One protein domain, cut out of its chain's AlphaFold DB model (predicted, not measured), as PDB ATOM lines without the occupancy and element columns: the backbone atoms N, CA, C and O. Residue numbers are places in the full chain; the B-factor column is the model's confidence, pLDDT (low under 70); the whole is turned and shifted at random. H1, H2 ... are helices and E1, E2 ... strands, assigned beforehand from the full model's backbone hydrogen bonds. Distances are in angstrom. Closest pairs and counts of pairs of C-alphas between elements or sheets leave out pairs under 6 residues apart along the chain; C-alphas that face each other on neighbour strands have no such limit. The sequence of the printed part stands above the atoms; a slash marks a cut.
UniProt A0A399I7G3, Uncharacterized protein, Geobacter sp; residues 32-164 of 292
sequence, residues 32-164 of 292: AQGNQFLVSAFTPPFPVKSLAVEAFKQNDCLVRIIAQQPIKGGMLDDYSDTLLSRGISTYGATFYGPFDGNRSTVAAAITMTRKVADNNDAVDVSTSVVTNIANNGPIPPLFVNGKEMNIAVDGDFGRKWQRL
ATOM      1  N   ALA A  32      33.236  25.981  40.281       38.00
ATOM      2  CA  ALA A  32      32.080  26.383  41.097       38.00
ATOM      3  C   ALA A  32      32.340  27.575  42.048       38.00
ATOM      4  O   ALA A  32      31.454  28.407  42.231       38.00
ATOM      5  N   GLN A  33      33.553  27.716  42.604       43.47
ATOM      6  CA  GLN A  33      33.918  28.914  43.381       43.47
ATOM      7  C   GLN A  33      34.038  30.157  42.483       43.47
ATOM      8  O   GLN A  33      33.825  31.268  42.961       43.47
ATOM      9  N   GLY A  34      34.338  29.958  41.187       51.47
ATOM     10  CA  GLY A  34      34.207  30.900  40.058       51.47
ATOM     11  C   GLY A  34      32.960  31.768  40.129       51.47
ATOM     12  O   GLY A  34      32.999  32.995  40.238       51.47
ATOM     13  N   ASN A  35      31.846  31.051  40.142       68.00
ATOM     14  CA  ASN A  35      30.537  31.589  39.836       68.00
ATOM     15  C   ASN A  35      29.889  32.299  41.023       68.00
ATOM     16  O   ASN A  35      29.125  33.229  40.805       68.00
ATOM     17  N   GLN A  36      30.201  31.923  42.270       80.81
ATOM     18  CA  GLN A  36      29.586  32.561  43.443       80.81
ATOM     19  C   GLN A  36      29.902  34.058  43.543       80.81
ATOM     20  O   GLN A  36      29.028  34.839  43.917       80.81
ATOM     21  N   PHE A  37      31.117  34.466  43.169       87.00
ATOM     22  CA  PHE A  37      31.472  35.883  43.107       87.00
ATOM     23  C   PHE A  37      30.596  36.628  42.094       87.00
ATOM     24  O   PHE A  37      29.978  37.623  42.452       87.00
ATOM     25  N   LEU A  38      30.489  36.119  40.859       88.81
ATOM     26  CA  LEU A  38      29.676  36.741  39.810       88.81
ATOM     27  C   LEU A  38      28.191  36.763  40.191       88.81
ATOM     28  O   LEU A  38      27.530  37.780  40.007       88.81
ATOM     29  N   VAL A  39      27.680  35.687  40.800       88.62
ATOM     30  CA  VAL A  39      26.325  35.657  41.368       88.62
ATOM     31  C   VAL A  39      26.141  36.806  42.355       88.62
ATOM     32  O   VAL A  39      25.193  37.572  42.222       88.62
ATOM     33  N   SER A  40      27.052  36.962  43.319       88.75
ATOM     34  CA  SER A  40      26.963  38.015  44.334       88.75
ATOM     35  C   SER A  40      27.081  39.419  43.730       88.75
ATOM     36  O   SER A  40      26.246  40.276  44.019       88.75
ATOM     37  N   ALA A  41      28.060  39.639  42.850       89.12
ATOM     38  CA  ALA A  41      28.319  40.923  42.204       89.12
ATOM     39  C   ALA A  41      27.104  41.417  41.400       89.12
ATOM     40  O   ALA A  41      26.702  42.576  41.533       89.12
ATOM     41  N   PHE A  42      26.477  40.512  40.646       90.75
ATOM     42  CA  PHE A  42      25.353  40.798  39.752       90.75
ATOM     43  C   PHE A  42      23.986  40.438  40.341       90.75
ATOM     44  O   PHE A  42      22.992  40.395  39.619       90.75
ATOM     45  N   THR A  43      23.896  40.181  41.652       89.56
ATOM     46  CA  THR A  43      22.593  39.979  42.298       89.56
ATOM     47  C   THR A  43      21.783  41.278  42.190       89.56
ATOM     48  O   THR A  43      22.245  42.314  42.694       89.56
ATOM     49  N   PRO A  44      20.600  41.250  41.548       82.25
ATOM     50  CA  PRO A  44      19.821  42.448  41.274       82.25
ATOM     51  C   PRO A  44      19.011  42.921  42.488       82.25
ATOM     52  O   PRO A  44      18.728  42.134  43.393       82.25
ATOM     53  N   PRO A  45      18.593  44.199  42.492       83.06
ATOM     54  CA  PRO A  45      17.805  44.800  43.563       83.06
ATOM     55  C   PRO A  45      16.288  44.575  43.415       83.06
ATOM     56  O   PRO A  45      15.524  45.008  44.271       83.06
ATOM     57  N   PHE A  46      15.827  43.926  42.337       80.69
ATOM     58  CA  PHE A  46      14.405  43.724  42.029       80.69
ATOM     59  C   PHE A  46      13.980  42.244  42.135       80.69
ATOM     60  O   PHE A  46      14.834  41.355  42.125       80.69
ATOM     61  N   PRO A  47      12.666  41.930  42.201       84.06
ATOM     62  CA  PRO A  47      12.186  40.553  42.320       84.06
ATOM     63  C   PRO A  47      12.620  39.641  41.162       84.06
ATOM     64  O   PRO A  47      12.199  39.793  40.009       84.06
ATOM     65  N   VAL A  48      13.413  38.624  41.499       86.44
ATOM     66  CA  VAL A  48      13.946  37.627  40.566       86.44
ATOM     67  C   VAL A  48      13.280  36.271  40.768       86.44
ATOM     68  O   VAL A  48      12.946  35.874  41.882       86.44
ATOM     69  N   LYS A  49      13.059  35.567  39.657       88.81
ATOM     70  CA  LYS A  49      12.653  34.161  39.625       88.81
ATOM     71  C   LYS A  49      13.871  33.241  39.724       88.81
ATOM     72  O   LYS A  49      13.832  32.267  40.467       88.81
ATOM     73  N   SER A  50      14.929  33.532  38.971       88.00
ATOM     74  CA  SER A  50      16.187  32.780  39.024       88.00
ATOM     75  C   SER A  50      17.372  33.615  38.546       88.00
ATOM     76  O   SER A  50      17.225  34.440  37.645       88.00
ATOM     77  N   LEU A  51      18.545  33.342  39.110       90.06
ATOM     78  CA  LEU A  51      19.833  33.844  38.644       90.06
ATOM     79  C   LEU A  51      20.780  32.653  38.501       90.06
ATOM     80  O   LEU A  51      20.904  31.854  39.430       90.06
ATOM     81  N   ALA A  52      21.424  32.530  37.345       89.94
ATOM     82  CA  ALA A  52      22.422  31.505  37.079       89.94
ATOM     83  C   ALA A  52      23.643  32.108  36.382       89.94
ATOM     84  O   ALA A  52      23.541  33.110  35.677       89.94
ATOM     85  N   VAL A  53      24.801  31.484  36.587       88.94
ATOM     86  CA  VAL A  53      26.020  31.776  35.832       88.94
ATOM     87  C   VAL A  53      26.338  30.538  35.017       88.94
ATOM     88  O   VAL A  53      26.631  29.478  35.573       88.94
ATOM     89  N   GLU A  54      26.236  30.677  33.705       88.06
ATOM     90  CA  GLU A  54      26.415  29.593  32.748       88.06
ATOM     91  C   GLU A  54      27.722  29.799  31.980       88.06
ATOM     92  O   GLU A  54      28.163  30.928  31.752       88.06
ATOM     93  N   ALA A  55      28.362  28.701  31.581       84.19
ATOM     94  CA  ALA A  55      29.460  28.786  30.629       84.19
ATOM     95  C   ALA A  55      28.891  29.223  29.275       84.19
ATOM     96  O   ALA A  55      27.920  28.636  28.802       84.19
ATOM     97  N   PHE A  56      29.493  30.235  28.656       75.31
ATOM     98  CA  PHE A  56      29.015  30.767  27.385       75.31
ATOM     99  C   PHE A  56      29.893  30.307  26.222       75.31
ATOM    100  O   PHE A  56      29.459  29.508  25.392       75.31
ATOM    101  N   LYS A  57      31.144  30.779  26.158       74.25
ATOM    102  CA  LYS A  57      32.112  30.466  25.091       74.25
ATOM    103  C   LYS A  57      33.525  30.501  25.650       74.25
ATOM    104  O   LYS A  57      33.826  31.403  26.406       74.25
ATOM    105  N   GLN A  58      34.396  29.568  25.254       76.94
ATOM    106  CA  GLN A  58      35.783  29.468  25.749       76.94
ATOM    107  C   GLN A  58      35.876  29.580  27.290       76.94
ATOM    108  O   GLN A  58      35.639  28.589  27.987       76.94
ATOM    109  N   ASN A  59      36.183  30.782  27.792       79.56
ATOM    110  CA  ASN A  59      36.304  31.141  29.206       79.56
ATOM    111  C   ASN A  59      35.290  32.204  29.663       79.56
ATOM    112  O   ASN A  59      35.332  32.613  30.820       79.56
ATOM    113  N   ASP A  60      34.382  32.626  28.792       85.44
ATOM    114  CA  ASP A  60      33.344  33.605  29.082       85.44
ATOM    115  C   ASP A  60      32.176  32.954  29.817       85.44
ATOM    116  O   ASP A  60      31.772  31.808  29.561       85.44
ATOM    117  N   CYS A  61      31.595  33.736  30.710       88.75
ATOM    118  CA  CYS A  61      30.417  33.417  31.480       88.75
ATOM    119  C   CYS A  61      29.249  34.301  31.046       88.75
ATOM    120  O   CYS A  61      29.405  35.478  30.715       88.75
ATOM    121  N   LEU A  62      28.054  33.724  31.101       88.19
ATOM    122  CA  LEU A  62      26.806  34.454  30.963       88.19
ATOM    123  C   LEU A  62      26.112  34.475  32.319       88.19
ATOM    124  O   LEU A  62      25.717  33.428  32.837       88.19
ATOM    125  N   VAL A  63      25.960  35.662  32.898       90.94
ATOM    126  CA  VAL A  63      25.088  35.853  34.058       90.94
ATOM    127  C   VAL A  63      23.675  36.054  33.537       90.94
ATOM    128  O   VAL A  63      23.364  37.082  32.935       90.94
ATOM    129  N   ARG A  64      22.825  35.056  33.759       90.19
ATOM    130  CA  ARG A  64      21.439  35.033  33.307       90.19
ATOM    131  C   ARG A  64      20.507  35.309  34.474       90.19
ATOM    132  O   ARG A  64      20.469  34.556  35.447       90.19
ATOM    133  N   ILE A  65      19.730  36.377  34.359       90.31
ATOM    134  CA  ILE A  65      18.781  36.847  35.367       90.31
ATOM    135  C   ILE A  65      17.379  36.781  34.767       90.31
ATOM    136  O   ILE A  65      17.087  37.427  33.764       90.31
ATOM    137  N   ILE A  66      16.491  36.015  35.396       90.12
ATOM    138  CA  ILE A  66      15.084  35.910  34.999       90.12
ATOM    139  C   ILE A  66      14.241  36.638  36.037       90.12
ATOM    140  O   ILE A  66      14.091  36.173  37.167       90.12
ATOM    141  N   ALA A  67      13.663  37.768  35.653       90.50
ATOM    142  CA  ALA A  67      12.757  38.545  36.486       90.50
ATOM    143  C   ALA A  67      11.373  37.880  36.595       90.50
ATOM    144  O   ALA A  67      10.926  37.139  35.713       90.50
ATOM    145  N   GLN A  68      10.644  38.170  37.676       90.94
ATOM    146  CA  GLN A  68       9.254  37.705  37.818       90.94
ATOM    147  C   GLN A  68       8.318  38.386  36.797       90.94
ATOM    148  O   GLN A  68       7.360  37.783  36.294       90.94
ATOM    149  N   GLN A  69       8.634  39.631  36.436       89.75
ATOM    150  CA  GLN A  69       7.866  40.498  35.540       89.75
ATOM    151  C   GLN A  69       8.736  40.966  34.361       89.75
ATOM    152  O   GLN A  69       9.958  40.878  34.454       89.75
ATOM    153  N   PRO A  70       8.145  41.437  33.245       88.31
ATOM    154  CA  PRO A  70       8.918  42.053  32.167       88.31
ATOM    155  C   PRO A  70       9.751  43.227  32.687       88.31
ATOM    156  O   PRO A  70       9.239  44.064  33.432       88.31
ATOM    157  N   ILE A  71      11.020  43.270  32.291       83.75
ATOM    158  CA  ILE A  71      11.974  44.285  32.725       83.75
ATOM    159  C   ILE A  71      11.645  45.595  32.006       83.75
ATOM    160  O   ILE A  71      11.519  45.634  30.780       83.75
ATOM    161  N   LYS A  72      11.467  46.664  32.783       82.38
ATOM    162  CA  LYS A  72      11.164  48.014  32.289       82.38
ATOM    163  C   LYS A  72      12.407  48.901  32.359       82.38
ATOM    164  O   LYS A  72      13.332  48.594  33.099       82.38
ATOM    165  N   GLY A  73      12.359  50.035  31.662       75.31
ATOM    166  CA  GLY A  73      13.406  51.061  31.656       75.31
ATOM    167  C   GLY A  73      13.962  51.432  33.020       75.31
ATOM    168  O   GLY A  73      15.112  51.140  33.303       75.31
ATOM    169  N   GLY A  74      13.109  51.971  33.896       80.19
ATOM    170  CA  GLY A  74      13.548  52.405  35.227       80.19
ATOM    171  C   GLY A  74      14.177  51.290  36.072       80.19
ATOM    172  O   GLY A  74      15.092  51.557  36.831       80.19
ATOM    173  N   MET A  75      13.785  50.020  35.882       83.62
ATOM    174  CA  MET A  75      14.433  48.898  36.586       83.62
ATOM    175  C   MET A  75      15.884  48.682  36.137       83.62
ATOM    176  O   MET A  75      16.687  48.153  36.901       83.62
ATOM    177  N   LEU A  76      16.207  49.029  34.889       79.94
ATOM    178  CA  LEU A  76      17.558  48.932  34.338       79.94
ATOM    179  C   LEU A  76      18.421  50.108  34.766       79.94
ATOM    180  O   LEU A  76      19.603  49.898  35.029       79.94
ATOM    181  N   ASP A  77      17.831  51.295  34.880       80.06
ATOM    182  CA  ASP A  77      18.499  52.466  35.447       80.06
ATOM    183  C   ASP A  77      18.851  52.188  36.920       80.06
ATOM    184  O   ASP A  77      20.026  52.205  37.279       80.06
ATOM    185  N   ASP A  78      17.878  51.737  37.727       85.25
ATOM    186  CA  ASP A  78      18.086  51.339  39.130       85.25
ATOM    187  C   ASP A  78      19.144  50.226  39.275       85.25
ATOM    188  O   ASP A  78      19.955  50.210  40.209       85.25
ATOM    189  N   TYR A  79      19.138  49.255  38.356       87.06
ATOM    190  CA  TYR A  79      20.124  48.179  38.346       87.06
ATOM    191  C   TYR A  79      21.521  48.688  37.977       87.06
ATOM    192  O   TYR A  79      22.492  48.298  38.625       87.06
ATOM    193  N   SER A  80      21.624  49.571  36.984       85.00
ATOM    194  CA  SER A  80      22.889  50.183  36.563       85.00
ATOM    195  C   SER A  80      23.475  51.046  37.677       85.00
ATOM    196  O   SER A  80      24.658  50.911  37.979       85.00
ATOM    197  N   ASP A  81      22.647  51.832  38.366       85.56
ATOM    198  CA  ASP A  81      23.049  52.615  39.538       85.56
ATOM    199  C   ASP A  81      23.501  51.710  40.691       85.56
ATOM    200  O   ASP A  81      24.509  51.973  41.351       85.56
ATOM    201  N   THR A  82      22.811  50.585  40.902       90.00
ATOM    202  CA  THR A  82      23.217  49.582  41.897       90.00
ATOM    203  C   THR A  82      24.579  48.979  41.553       90.00
ATOM    204  O   THR A  82      25.428  48.864  42.437       90.00
ATOM    205  N   LEU A  83      24.818  48.603  40.294       91.38
ATOM    206  CA  LEU A  83      26.123  48.106  39.856       91.38
ATOM    207  C   LEU A  83      27.201  49.179  40.038       91.38
ATOM    208  O   LEU A  83      28.239  48.894  40.637       91.38
ATOM    209  N   LEU A  84      26.921  50.418  39.629       89.56
ATOM    210  CA  LEU A  84      27.855  51.534  39.734       89.56
ATOM    211  C   LEU A  84      28.222  51.830  41.193       89.56
ATOM    212  O   LEU A  84      29.392  52.042  41.500       89.56
ATOM    213  N   SER A  85      27.258  51.739  42.116       88.69
ATOM    214  CA  SER A  85      27.499  51.882  43.562       88.69
ATOM    215  C   SER A  85      28.425  50.803  44.141       88.69
ATOM    216  O   SER A  85      29.073  51.022  45.163       88.69
ATOM    217  N   ARG A  86      28.516  49.641  43.478       90.25
ATOM    218  CA  ARG A  86      29.434  48.535  43.806       90.25
ATOM    219  C   ARG A  86      30.761  48.630  43.045       90.25
ATOM    220  O   ARG A  86      31.549  47.686  43.094       90.25
ATOM    221  N   GLY A  87      30.988  49.727  42.326       91.56
ATOM    222  CA  GLY A  87      32.155  49.932  41.476       91.56
ATOM    223  C   GLY A  87      32.113  49.157  40.162       91.56
ATOM    224  O   GLY A  87      33.162  48.943  39.569       91.56
ATOM    225  N   ILE A  88      30.944  48.682  39.713       93.12
ATOM    226  CA  ILE A  88      30.777  47.942  38.455       93.12
ATOM    227  C   ILE A  88      30.082  48.840  37.429       93.12
ATOM    228  O   ILE A  88      28.937  49.233  37.616       93.12
ATOM    229  N   SER A  89      30.742  49.129  36.313       90.81
ATOM    230  CA  SER A  89      30.208  49.976  35.246       90.81
ATOM    231  C   SER A  89      30.029  49.201  33.945       90.81
ATOM    232  O   SER A  89      30.922  48.476  33.511       90.81
ATOM    233  N   THR A  90      28.905  49.420  33.263       86.62
ATOM    234  CA  THR A  90      28.613  48.872  31.931       86.62
ATOM    235  C   THR A  90      28.775  49.950  30.857       86.62
ATOM    236  O   THR A  90      27.892  50.780  30.651       86.62
ATOM    237  N   TYR A  91      29.904  49.935  30.153       81.69
ATOM    238  CA  TYR A  91      30.216  50.849  29.056       81.69
ATOM    239  C   TYR A  91      29.613  50.363  27.733       81.69
ATOM    240  O   TYR A  91      29.749  49.191  27.364       81.69
ATOM    241  N   GLY A  92      28.981  51.271  26.988       71.00
ATOM    242  CA  GLY A  92      28.419  50.971  25.668       71.00
ATOM    243  C   GLY A  92      27.140  50.125  25.699       71.00
ATOM    244  O   GLY A  92      26.649  49.728  24.642       71.00
ATOM    245  N   ALA A  93      26.568  49.865  26.879       65.75
ATOM    246  CA  ALA A  93      25.251  49.252  27.009       65.75
ATOM    247  C   ALA A  93      24.176  50.267  26.587       65.75
ATOM    248  O   ALA A  93      23.705  51.071  27.384       65.75
ATOM    249  N   THR A  94      23.801  50.277  25.307       53.47
ATOM    250  CA  THR A  94      22.607  51.005  24.858       53.47
ATOM    251  C   THR A  94      21.405  50.089  25.030       53.47
ATOM    252  O   THR A  94      21.213  49.129  24.285       53.47
ATOM    253  N   PHE A  95      20.616  50.369  26.062       52.91
ATOM    254  CA  PHE A  95      19.410  49.620  26.379       52.91
ATOM    255  C   PHE A  95      18.316  49.833  25.310       52.91
ATOM    256  O   PHE A  95      18.304  50.842  24.607       52.91
ATOM    257  N   TYR A  96      17.389  48.868  25.251       44.81
ATOM    258  CA  TYR A  96      16.150  48.761  24.456       44.81
ATOM    259  C   TYR A  96      16.185  47.981  23.125       44.81
ATOM    260  O   TYR A  96      16.661  48.460  22.096       44.81
ATOM    261  N   GLY A  97      15.497  46.825  23.157       42.59
ATOM    262  CA  GLY A  97      15.014  46.044  22.008       42.59
ATOM    263  C   GLY A  97      15.648  44.652  21.886       42.59
ATOM    264  O   GLY A  97      16.741  44.449  22.414       42.59
ATOM    265  N   PRO A  98      14.994  43.682  21.201       39.81
ATOM    266  CA  PRO A  98      15.671  42.451  20.808       39.81
ATOM    267  C   PRO A  98      16.927  42.857  20.045       39.81
ATOM    268  O   PRO A  98      16.842  43.644  19.105       39.81
ATOM    269  N   PHE A  99      18.078  42.389  20.523       45.22
ATOM    270  CA  PHE A  99      19.384  42.701  19.963       45.22
ATOM    271  C   PHE A  99      19.378  42.413  18.457       45.22
ATOM    272  O   PHE A  99      19.473  41.269  18.017       45.22
ATOM    273  N   ASP A 100      19.221  43.473  17.671       42.72
ATOM    274  CA  ASP A 100      19.601  43.497  16.276       42.72
ATOM    275  C   ASP A 100      21.130  43.443  16.273       42.72
ATOM    276  O   ASP A 100      21.793  44.405  16.668       42.72
ATOM    277  N   GLY A 101      21.684  42.306  15.851       44.31
ATOM    278  CA  GLY A 101      23.126  42.099  15.720       44.31
ATOM    279  C   GLY A 101      23.844  43.099  14.803       44.31
ATOM    280  O   GLY A 101      25.064  43.014  14.687       44.31
ATOM    281  N   ASN A 102      23.123  44.040  14.178       41.16
ATOM    282  CA  ASN A 102      23.661  45.147  13.395       41.16
ATOM    283  C   ASN A 102      23.889  46.446  14.187       41.16
ATOM    284  O   ASN A 102      24.442  47.386  13.615       41.16
ATOM    285  N   ARG A 103      23.523  46.551  15.477       44.62
ATOM    286  CA  ARG A 103      23.982  47.689  16.297       44.62
ATOM    287  C   ARG A 103      25.445  47.478  16.676       44.62
ATOM    288  O   ARG A 103      25.769  46.771  17.626       44.62
ATOM    289  N   SER A 104      26.335  48.103  15.913       43.44
ATOM    290  CA  SER A 104      27.764  48.166  16.193       43.44
ATOM    291  C   SER A 104      28.028  49.000  17.450       43.44
ATOM    292  O   SER A 104      28.235  50.210  17.394       43.44
ATOM    293  N   THR A 105      28.067  48.365  18.619       53.69
ATOM    294  CA  THR A 105      28.745  48.967  19.772       53.69
ATOM    295  C   THR A 105      30.241  48.924  19.484       53.69
ATOM    296  O   THR A 105      30.861  47.880  19.609       53.69
ATOM    297  N   VAL A 106      30.832  50.025  19.017       57.12
ATOM    298  CA  VAL A 106      32.251  50.057  18.593       57.12
ATOM    299  C   VAL A 106      33.210  49.877  19.782       57.12
ATOM    300  O   VAL A 106      34.335  49.413  19.622       57.12
ATOM    301  N   ALA A 107      32.746  50.167  20.996       66.75
ATOM    302  CA  ALA A 107      33.461  49.899  22.233       66.75
ATOM    303  C   ALA A 107      32.436  49.524  23.308       66.75
ATOM    304  O   ALA A 107      31.705  50.379  23.784       66.75
ATOM    305  N   ALA A 108      32.335  48.246  23.660       79.06
ATOM    306  CA  ALA A 108      31.521  47.787  24.783       79.06
ATOM    307  C   ALA A 108      32.452  47.137  25.809       79.06
ATOM    308  O   ALA A 108      33.407  46.457  25.427       79.06
ATOM    309  N   ALA A 109      32.231  47.397  27.093       87.44
ATOM    310  CA  ALA A 109      33.033  46.811  28.161       87.44
ATOM    311  C   ALA A 109      32.248  46.802  29.465       87.44
ATOM    312  O   ALA A 109      31.418  47.677  29.702       87.44
ATOM    313  N   ILE A 110      32.561  45.857  30.339       90.69
ATOM    314  CA  ILE A 110      32.200  45.955  31.746       90.69
ATOM    315  C   ILE A 110      33.476  46.119  32.558       90.69
ATOM    316  O   ILE A 110      34.462  45.411  32.345       90.69
ATOM    317  N   THR A 111      33.482  47.094  33.453       93.75
ATOM    318  CA  THR A 111      34.613  47.363  34.335       93.75
ATOM    319  C   THR A 111      34.168  47.223  35.773       93.75
ATOM    320  O   THR A 111      33.031  47.523  36.115       93.75
ATOM    321  N   MET A 112      35.062  46.725  36.614       94.81
ATOM    322  CA  MET A 112      34.926  46.763  38.056       94.81
ATOM    323  C   MET A 112      36.130  47.495  38.623       94.81
ATOM    324  O   MET A 112      37.261  47.195  38.239       94.81
ATOM    325  N   THR A 113      35.906  48.424  39.541       95.56
ATOM    326  CA  THR A 113      36.977  49.117  40.244       95.56
ATOM    327  C   THR A 113      36.868  48.913  41.749       95.56
ATOM    328  O   THR A 113      35.809  48.590  42.290       95.56
ATOM    329  N   ARG A 114      38.003  49.034  42.439       93.88
ATOM    330  CA  ARG A 114      38.055  49.074  43.905       93.88
ATOM    331  C   ARG A 114      39.234  49.913  44.384       93.88
ATOM    332  O   ARG A 114      40.270  49.988  43.717       93.88
ATOM    333  N   LYS A 115      39.085  50.512  45.571       91.88
ATOM    334  CA  LYS A 115      40.159  51.276  46.217       91.88
ATOM    335  C   LYS A 115      41.288  50.329  46.623       91.88
ATOM    336  O   LYS A 115      41.042  49.214  47.089       91.88
ATOM    337  N   VAL A 116      42.523  50.786  46.463       91.81
ATOM    338  CA  VAL A 116      43.714  50.079  46.935       91.81
ATOM    339  C   VAL A 116      43.979  50.516  48.377       91.81
ATOM    340  O   VAL A 116      44.256  51.684  48.630       91.81
ATOM    341  N   ALA A 117      43.852  49.593  49.336       84.00
ATOM    342  CA  ALA A 117      43.862  49.920  50.768       84.00
ATOM    343  C   ALA A 117      45.153  50.615  51.246       84.00
ATOM    344  O   ALA A 117      45.116  51.421  52.172       84.00
ATOM    345  N   ASP A 118      46.285  50.312  50.615       85.38
ATOM    346  CA  ASP A 118      47.616  50.837  50.927       85.38
ATOM    347  C   ASP A 118      48.027  52.043  50.063       85.38
ATOM    348  O   ASP A 118      49.086  52.628  50.287       85.38
ATOM    349  N   ASN A 119      47.211  52.440  49.081       86.19
ATOM    350  CA  ASN A 119      47.520  53.557  48.193       86.19
ATOM    351  C   ASN A 119      46.245  54.273  47.743       86.19
ATOM    352  O   ASN A 119      45.591  53.867  46.784       86.19
ATOM    353  N   ASN A 120      45.954  55.398  48.396       83.81
ATOM    354  CA  ASN A 120      44.779  56.198  48.077       83.81
ATOM    355  C   ASN A 120      44.789  56.712  46.637       83.81
ATOM    356  O   ASN A 120      43.713  56.886  46.087       83.81
ATOM    357  N   ASP A 121      45.959  56.911  46.025       91.12
ATOM    358  CA  ASP A 121      46.138  57.415  44.659       91.12
ATOM    359  C   ASP A 121      46.096  56.312  43.589       91.12
ATOM    360  O   ASP A 121      46.342  56.589  42.414       91.12
ATOM    361  N   ALA A 122      45.793  55.066  43.961       92.75
ATOM    362  CA  ALA A 122      45.667  53.946  43.038       92.75
ATOM    363  C   ALA A 122      44.307  53.251  43.149       92.75
ATOM    364  O   ALA A 122      43.677  53.188  44.206       92.75
ATOM    365  N   VAL A 123      43.883  52.676  42.029       94.75
ATOM    366  CA  VAL A 123      42.685  51.846  41.926       94.75
ATOM    367  C   VAL A 123      43.051  50.530  41.257       94.75
ATOM    368  O   VAL A 123      43.869  50.489  40.337       94.75
ATOM    369  N   ASP A 124      42.456  49.441  41.724       95.88
ATOM    370  CA  ASP A 124      42.512  48.172  41.009       95.88
ATOM    371  C   ASP A 124      41.322  48.131  40.045       95.88
ATOM    372  O   ASP A 124      40.188  48.397  40.447       95.88
ATOM    373  N   VAL A 125      41.576  47.779  38.787       96.19
ATOM    374  CA  VAL A 125      40.576  47.707  37.717       96.19
ATOM    375  C   VAL A 125      40.532  46.291  37.159       96.19
ATOM    376  O   VAL A 125      41.562  45.712  36.816       96.19
ATOM    377  N   SER A 126      39.338  45.722  37.060       94.94
ATOM    378  CA  SER A 126      39.064  44.499  36.315       94.94
ATOM    379  C   SER A 126      38.196  44.864  35.121       94.94
ATOM    380  O   SER A 126      37.176  45.524  35.290       94.94
ATOM    381  N   THR A 127      38.587  44.460  33.919       92.94
ATOM    382  CA  THR A 127      37.869  44.792  32.683       92.94
ATOM    383  C   THR A 127      37.526  43.506  31.956       92.94
ATOM    384  O   THR A 127      38.380  42.631  31.842       92.94
ATOM    385  N   SER A 128      36.305  43.413  31.439       90.38
ATOM    386  CA  SER A 128      35.880  42.340  30.546       90.38
ATOM    387  C   SER A 128      35.294  42.919  29.258       90.38
ATOM    388  O   SER A 128      34.542  43.900  29.270       90.38
ATOM    389  N   VAL A 129      35.691  42.313  28.137       86.69
ATOM    390  CA  VAL A 129      35.229  42.635  26.784       86.69
ATOM    391  C   VAL A 129      34.988  41.316  26.061       86.69
ATOM    392  O   VAL A 129      35.917  40.706  25.538       86.69
ATOM    393  N   VAL A 130      33.728  40.895  26.005       82.56
ATOM    394  CA  VAL A 130      33.335  39.681  25.285       82.56
ATOM    395  C   VAL A 130      33.129  40.015  23.811       82.56
ATOM    396  O   VAL A 130      32.463  40.998  23.490       82.56
ATOM    397  N   THR A 131      33.668  39.207  22.897       80.75
ATOM    398  CA  THR A 131      33.555  39.436  21.448       80.75
ATOM    399  C   THR A 131      32.730  38.363  20.737       80.75
ATOM    400  O   THR A 131      32.600  37.211  21.157       80.75
ATOM    401  N   ASN A 132      32.127  38.747  19.617       75.12
ATOM    402  CA  ASN A 132      31.443  37.845  18.714       75.12
ATOM    403  C   ASN A 132      32.455  37.233  17.740       75.12
ATOM    404  O   ASN A 132      32.996  37.916  16.882       75.12
ATOM    405  N   ILE A 133      32.650  35.918  17.825       74.31
ATOM    406  CA  ILE A 133      33.589  35.157  16.984       74.31
ATOM    407  C   ILE A 133      33.354  35.371  15.478       74.31
ATOM    408  O   ILE A 133      34.305  35.339  14.705       74.31
ATOM    409  N   ALA A 134      32.109  35.599  15.045       77.50
ATOM    410  CA  ALA A 134      31.788  35.709  13.623       77.50
ATOM    411  C   ALA A 134      32.340  36.986  12.966       77.50
ATOM    412  O   ALA A 134      32.670  36.969  11.785       77.50
ATOM    413  N   ASN A 135      32.423  38.091  13.712       77.56
ATOM    414  CA  ASN A 135      32.846  39.393  13.184       77.56
ATOM    415  C   ASN A 135      33.928  40.079  14.035       77.56
ATOM    416  O   ASN A 135      34.320  41.201  13.732       77.56
ATOM    417  N   ASN A 136      34.392  39.416  15.095       74.88
ATOM    418  CA  ASN A 136      35.321  39.915  16.106       74.88
ATOM    419  C   ASN A 136      34.894  41.242  16.777       74.88
ATOM    420  O   ASN A 136      35.716  41.920  17.391       74.88
ATOM    421  N   GLY A 137      33.621  41.634  16.663       74.12
ATOM    422  CA  GLY A 137      33.073  42.832  17.299       74.12
ATOM    423  C   GLY A 137      32.694  42.570  18.759       74.12
ATOM    424  O   GLY A 137      32.395  41.427  19.104       74.12
ATOM    425  N   PRO A 138      32.686  43.581  19.641       74.25
ATOM    426  CA  PRO A 138      32.302  43.382  21.034       74.25
ATOM    427  C   PRO A 138      30.793  43.112  21.154       74.25
ATOM    428  O   PRO A 138      29.977  43.664  20.414       74.25
ATOM    429  N   ILE A 139      30.423  42.254  22.100       75.00
ATOM    430  CA  ILE A 139      29.043  42.011  22.519       75.00
ATOM    431  C   ILE A 139      28.703  43.050  23.596       75.00
ATOM    432  O   ILE A 139      29.525  43.270  24.491       75.00
ATOM    433  N   PRO A 140      27.517  43.687  23.558       75.69
ATOM    434  CA  PRO A 140      27.085  44.549  24.648       75.69
ATOM    435  C   PRO A 140      27.137  43.799  25.985       75.69
ATOM    436  O   PRO A 140      26.614  42.685  26.073       75.69
ATOM    437  N   PRO A 141      27.731  44.390  27.036       76.88
ATOM    438  CA  PRO A 141      27.929  43.698  28.303       76.88
ATOM    439  C   PRO A 141      26.605  43.365  28.986       76.88
ATOM    440  O   PRO A 141      26.569  42.423  29.761       76.88
ATOM    441  N   LEU A 142      25.528  44.102  28.694       81.88
ATOM    442  CA  LEU A 142      24.191  43.880  29.233       81.88
ATOM    443  C   LEU A 142      23.164  43.940  28.098       81.88
ATOM    444  O   LEU A 142      23.119  44.912  27.343       81.88
ATOM    445  N   PHE A 143      22.318  42.916  27.996       78.50
ATOM    446  CA  PHE A 143      21.185  42.884  27.070       78.50
ATOM    447  C   PHE A 143      19.934  42.276  27.714       78.50
ATOM    448  O   PHE A 143      20.011  41.428  28.602       78.50
ATOM    449  N   VAL A 144      18.759  42.726  27.264       80.12
ATOM    450  CA  VAL A 144      17.458  42.387  27.860       80.12
ATOM    451  C   VAL A 144      16.505  41.860  26.795       80.12
ATOM    452  O   VAL A 144      16.365  42.450  25.727       80.12
ATOM    453  N   ASN A 145      15.804  40.777  27.112       81.94
ATOM    454  CA  ASN A 145      14.742  40.202  26.302       81.94
ATOM    455  C   ASN A 145      13.527  39.853  27.177       81.94
ATOM    456  O   ASN A 145      13.476  38.812  27.837       81.94
ATOM    457  N   GLY A 146      12.528  40.737  27.196       84.50
ATOM    458  CA  GLY A 146      11.303  40.542  27.968       84.50
ATOM    459  C   GLY A 146      11.566  40.463  29.474       84.50
ATOM    460  O   GLY A 146      11.739  41.484  30.131       84.50
ATOM    461  N   LYS A 147      11.546  39.250  30.037       89.50
ATOM    462  CA  LYS A 147      11.824  38.993  31.465       89.50
ATOM    463  C   LYS A 147      13.278  38.617  31.745       89.50
ATOM    464  O   LYS A 147      13.646  38.442  32.902       89.50
ATOM    465  N   GLU A 148      14.066  38.411  30.702       87.62
ATOM    466  CA  GLU A 148      15.417  37.892  30.804       87.62
ATOM    467  C   GLU A 148      16.429  39.015  30.605       87.62
ATOM    468  O   GLU A 148      16.342  39.767  29.638       87.62
ATOM    469  N   MET A 149      17.392  39.111  31.510       87.56
ATOM    470  CA  MET A 149      18.557  39.972  31.396       87.56
ATOM    471  C   MET A 149      19.801  39.103  31.410       87.56
ATOM    472  O   MET A 149      19.931  38.196  32.230       87.56
ATOM    473  N   ASN A 150      20.707  39.390  30.493       86.19
ATOM    474  CA  ASN A 150      21.922  38.635  30.290       86.19
ATOM    475  C   ASN A 150      23.116  39.577  30.347       86.19
ATOM    476  O   ASN A 150      23.086  40.654  29.746       86.19
ATOM    477  N   ILE A 151      24.153  39.151  31.062       88.94
ATOM    478  CA  ILE A 151      25.397  39.900  31.208       88.94
ATOM    479  C   ILE A 151      26.547  38.998  30.784       88.94
ATOM    480  O   ILE A 151      26.784  37.961  31.407       88.94
ATOM    481  N   ALA A 152      27.222  39.368  29.699       86.38
ATOM    482  CA  ALA A 152      28.360  38.622  29.180       86.38
ATOM    483  C   ALA A 152      29.645  39.162  29.810       86.38
ATOM    484  O   ALA A 152      29.936  40.352  29.686       86.38
ATOM    485  N   VAL A 153      30.393  38.291  30.490       89.62
ATOM    486  CA  VAL A 153      31.635  38.646  31.189       89.62
ATOM    487  C   VAL A 153      32.686  37.551  31.043       89.62
ATOM    488  O   VAL A 153      32.355  36.380  30.885       89.62
ATOM    489  N   ASP A 154      33.956  37.904  31.170       88.44
ATOM    490  CA  ASP A 154      35.056  36.943  31.241       88.44
ATOM    491  C   ASP A 154      34.931  36.151  32.557       88.44
ATOM    492  O   ASP A 154      34.608  36.717  33.605       88.44
ATOM    493  N   GLY A 155      35.233  34.851  32.559       83.81
ATOM    494  CA  GLY A 155      35.118  34.012  33.764       83.81
ATOM    495  C   GLY A 155      36.040  34.418  34.924       83.81
ATOM    496  O   GLY A 155      35.755  34.104  36.081       83.81
ATOM    497  N   ASP A 156      37.111  35.159  34.627       86.69
ATOM    498  CA  ASP A 156      38.050  35.717  35.610       86.69
ATOM    499  C   ASP A 156      37.739  37.175  36.005       86.69
ATOM    500  O   ASP A 156      38.522  37.812  36.724       86.69
ATOM    501  N   PHE A 157      36.605  37.727  35.562       90.94
ATOM    502  CA  PHE A 157      36.180  39.077  35.922       90.94
ATOM    503  C   PHE A 157      36.051  39.233  37.447       90.94
ATOM    504  O   PHE A 157      35.494  38.381  38.142       90.94
ATOM    505  N   GLY A 158      36.632  40.310  37.984       89.50
ATOM    506  CA  GLY A 158      36.745  40.553  39.428       89.50
ATOM    507  C   GLY A 158      37.764  39.663  40.159       89.50
ATOM    508  O   GLY A 158      37.912  39.762  41.379       89.50
ATOM    509  N   ARG A 159      38.512  38.816  39.438       87.00
ATOM    510  CA  ARG A 159      39.631  38.009  39.970       87.00
ATOM    511  C   ARG A 159      40.972  38.500  39.460       87.00
ATOM    512  O   ARG A 159      41.937  38.549  40.221       87.00
ATOM    513  N   LYS A 160      41.022  38.887  38.186       88.56
ATOM    514  CA  LYS A 160      42.183  39.538  37.588       88.56
ATOM    515  C   LYS A 160      42.046  41.048  37.726       88.56
ATOM    516  O   LYS A 160      41.121  41.647  37.178       88.56
ATOM    517  N   TRP A 161      42.991  41.639  38.446       93.00
ATOM    518  CA  TRP A 161      43.044  43.068  38.717       93.00
ATOM    519  C   TRP A 161      44.305  43.664  38.105       93.00
ATOM    520  O   TRP A 161      45.405  43.144  38.295       93.00
ATOM    521  N   GLN A 162      44.139  44.763  37.384       95.00
ATOM    522  CA  GLN A 162      45.218  45.631  36.950       95.00
ATOM    523  C   GLN A 162      45.252  46.844  37.869       95.00
ATOM    524  O   GLN A 162      44.265  47.566  37.994       95.00
ATOM    525  N   ARG A 163      46.400  47.094  38.493       95.19
ATOM    526  CA  ARG A 163      46.589  48.295  39.298       95.19
ATOM    527  C   ARG A 163      46.849  49.494  38.394       95.19
ATOM    528  O   ARG A 163      47.797  49.483  37.611       95.19
ATOM    529  N   LEU A 164      46.038  50.534  38.543       94.62
ATOM    530  CA  LEU A 164      46.188  51.819  37.877       94.62
ATOM    531  C   LEU A 164      46.502  52.893  38.917       94.62
ATOM    532  O   LEU A 164      45.781  53.053  39.898       94.62
TER     533      LEU A 164
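AT A GLANCE: This is residues 32 to 164 of the 292 residues of an uncharacterized protein of Geobacter sp (UniProt A0A399I7G3). Two strongly twisted sheets of four strands each meet at a few points where E3, E4 and E5 of one come near E6 and E7 of the other. H1 lies over E1 and E2 on one face of the first sheet, and H2 is beside the edge strand E3 of the second. The printed part has 133 residues, with two named helices and eight named strands in the order H1 E1 E2 H2 E3 E4 E5 E6 E7 E8; the class is mixed, helices and strands. The sheets run E1 E2 E7 E6 and E3 E4 E5 E8, both antiparallel throughout. The whole is compact, with a radius of gyration of the C-alphas of 14.8 A, and rounded, with spans of 44 by 36 by 29 A.

IN THESE COORDINATES: The first sheet is made of E1, residues 48 to 57, 24.9 A long; E2, residues 60 to 67, 22.4 A; E7, residues 148 to 154, 19.7 A; and E6, residues 142 to 145, 10.6 A. E1 begins at C-alpha 48 at (13.946, 37.627, 40.566). The second sheet is made of E3, residues 88 to 91, 9.9 A; E4, residues 109 to 116, 21.8 A; E5, residues 119 to 128, 23.9 A; and E8, residues 162 to 164, 6.3 A, which ends at C-alpha 164 at (46.188, 51.819, 37.877). H1, residues 32 to 41, is 15.1 A long and begins at C-alpha 32 at (32.080, 26.383, 41.097). H2, residues 73 to 85, is 18.5 A long.

HOW THE PARTS SIT: In the first sheet E1 and E6 are the edge strands. The hairpin E1 and E2 has N 52 and O 64 at 2.9 A, within hydrogen-bond range. E2 and E7 are antiparallel at 160 degrees, with N 63 and O 151 at 2.9 A. The hairpin E6 and E7 has N 145 and O 148 at 2.8 A. H1 is on this sheet at a height of 9.5 A, over E1 and E2 and slantwise to the strands, at 51 degrees to E1 on the local plane; this makes two layers, a helix on one face of a sheet. The closest C-alphas of H1 and E1 are those of Asn 35 and Val 53, 6.0 A. E3, E4 and E5 form a meander, each strand the antiparallel neighbour of the one before. N 89 and O 111 are 2.8 A apart in the hairpin E3 and E4, and N 112 and O 126 are 2.8 A apart in the hairpin E4 and E5. E8 pairs with E5, with N 125 and O 162 at 2.8 A. H2 is on this sheet, at the sheet's level with a height of 1.0 A, only just, from a local plane fitted to 6 C-alphas; its closest C-alphas to E3 are those of Leu 83 and Ser 89, 6.4 A. Between the sheets, the closest C-alphas of E5 and E7 are those of Ser 128 and Asp 154, 5.5 A. E1 and E3 are apart, for instance. In H2 every O i to N i+4 pair is within hydrogen-bond range, and in H1 3 of 6.

THE WHOLE: The C-alphas farthest apart are those of Asp 100 and Asp 118, 45.2 A. The printed part, residues 32 to 164, has no cut. The links E3 to E4 and E5 to E6 are long; in the second, residues 131 to 132 pair antiparallel with residues 137 to 138. Mean pLDDT of the printed part is 81.0, and 19 residues are under 70, residues 32 to 35 and 93 to 107.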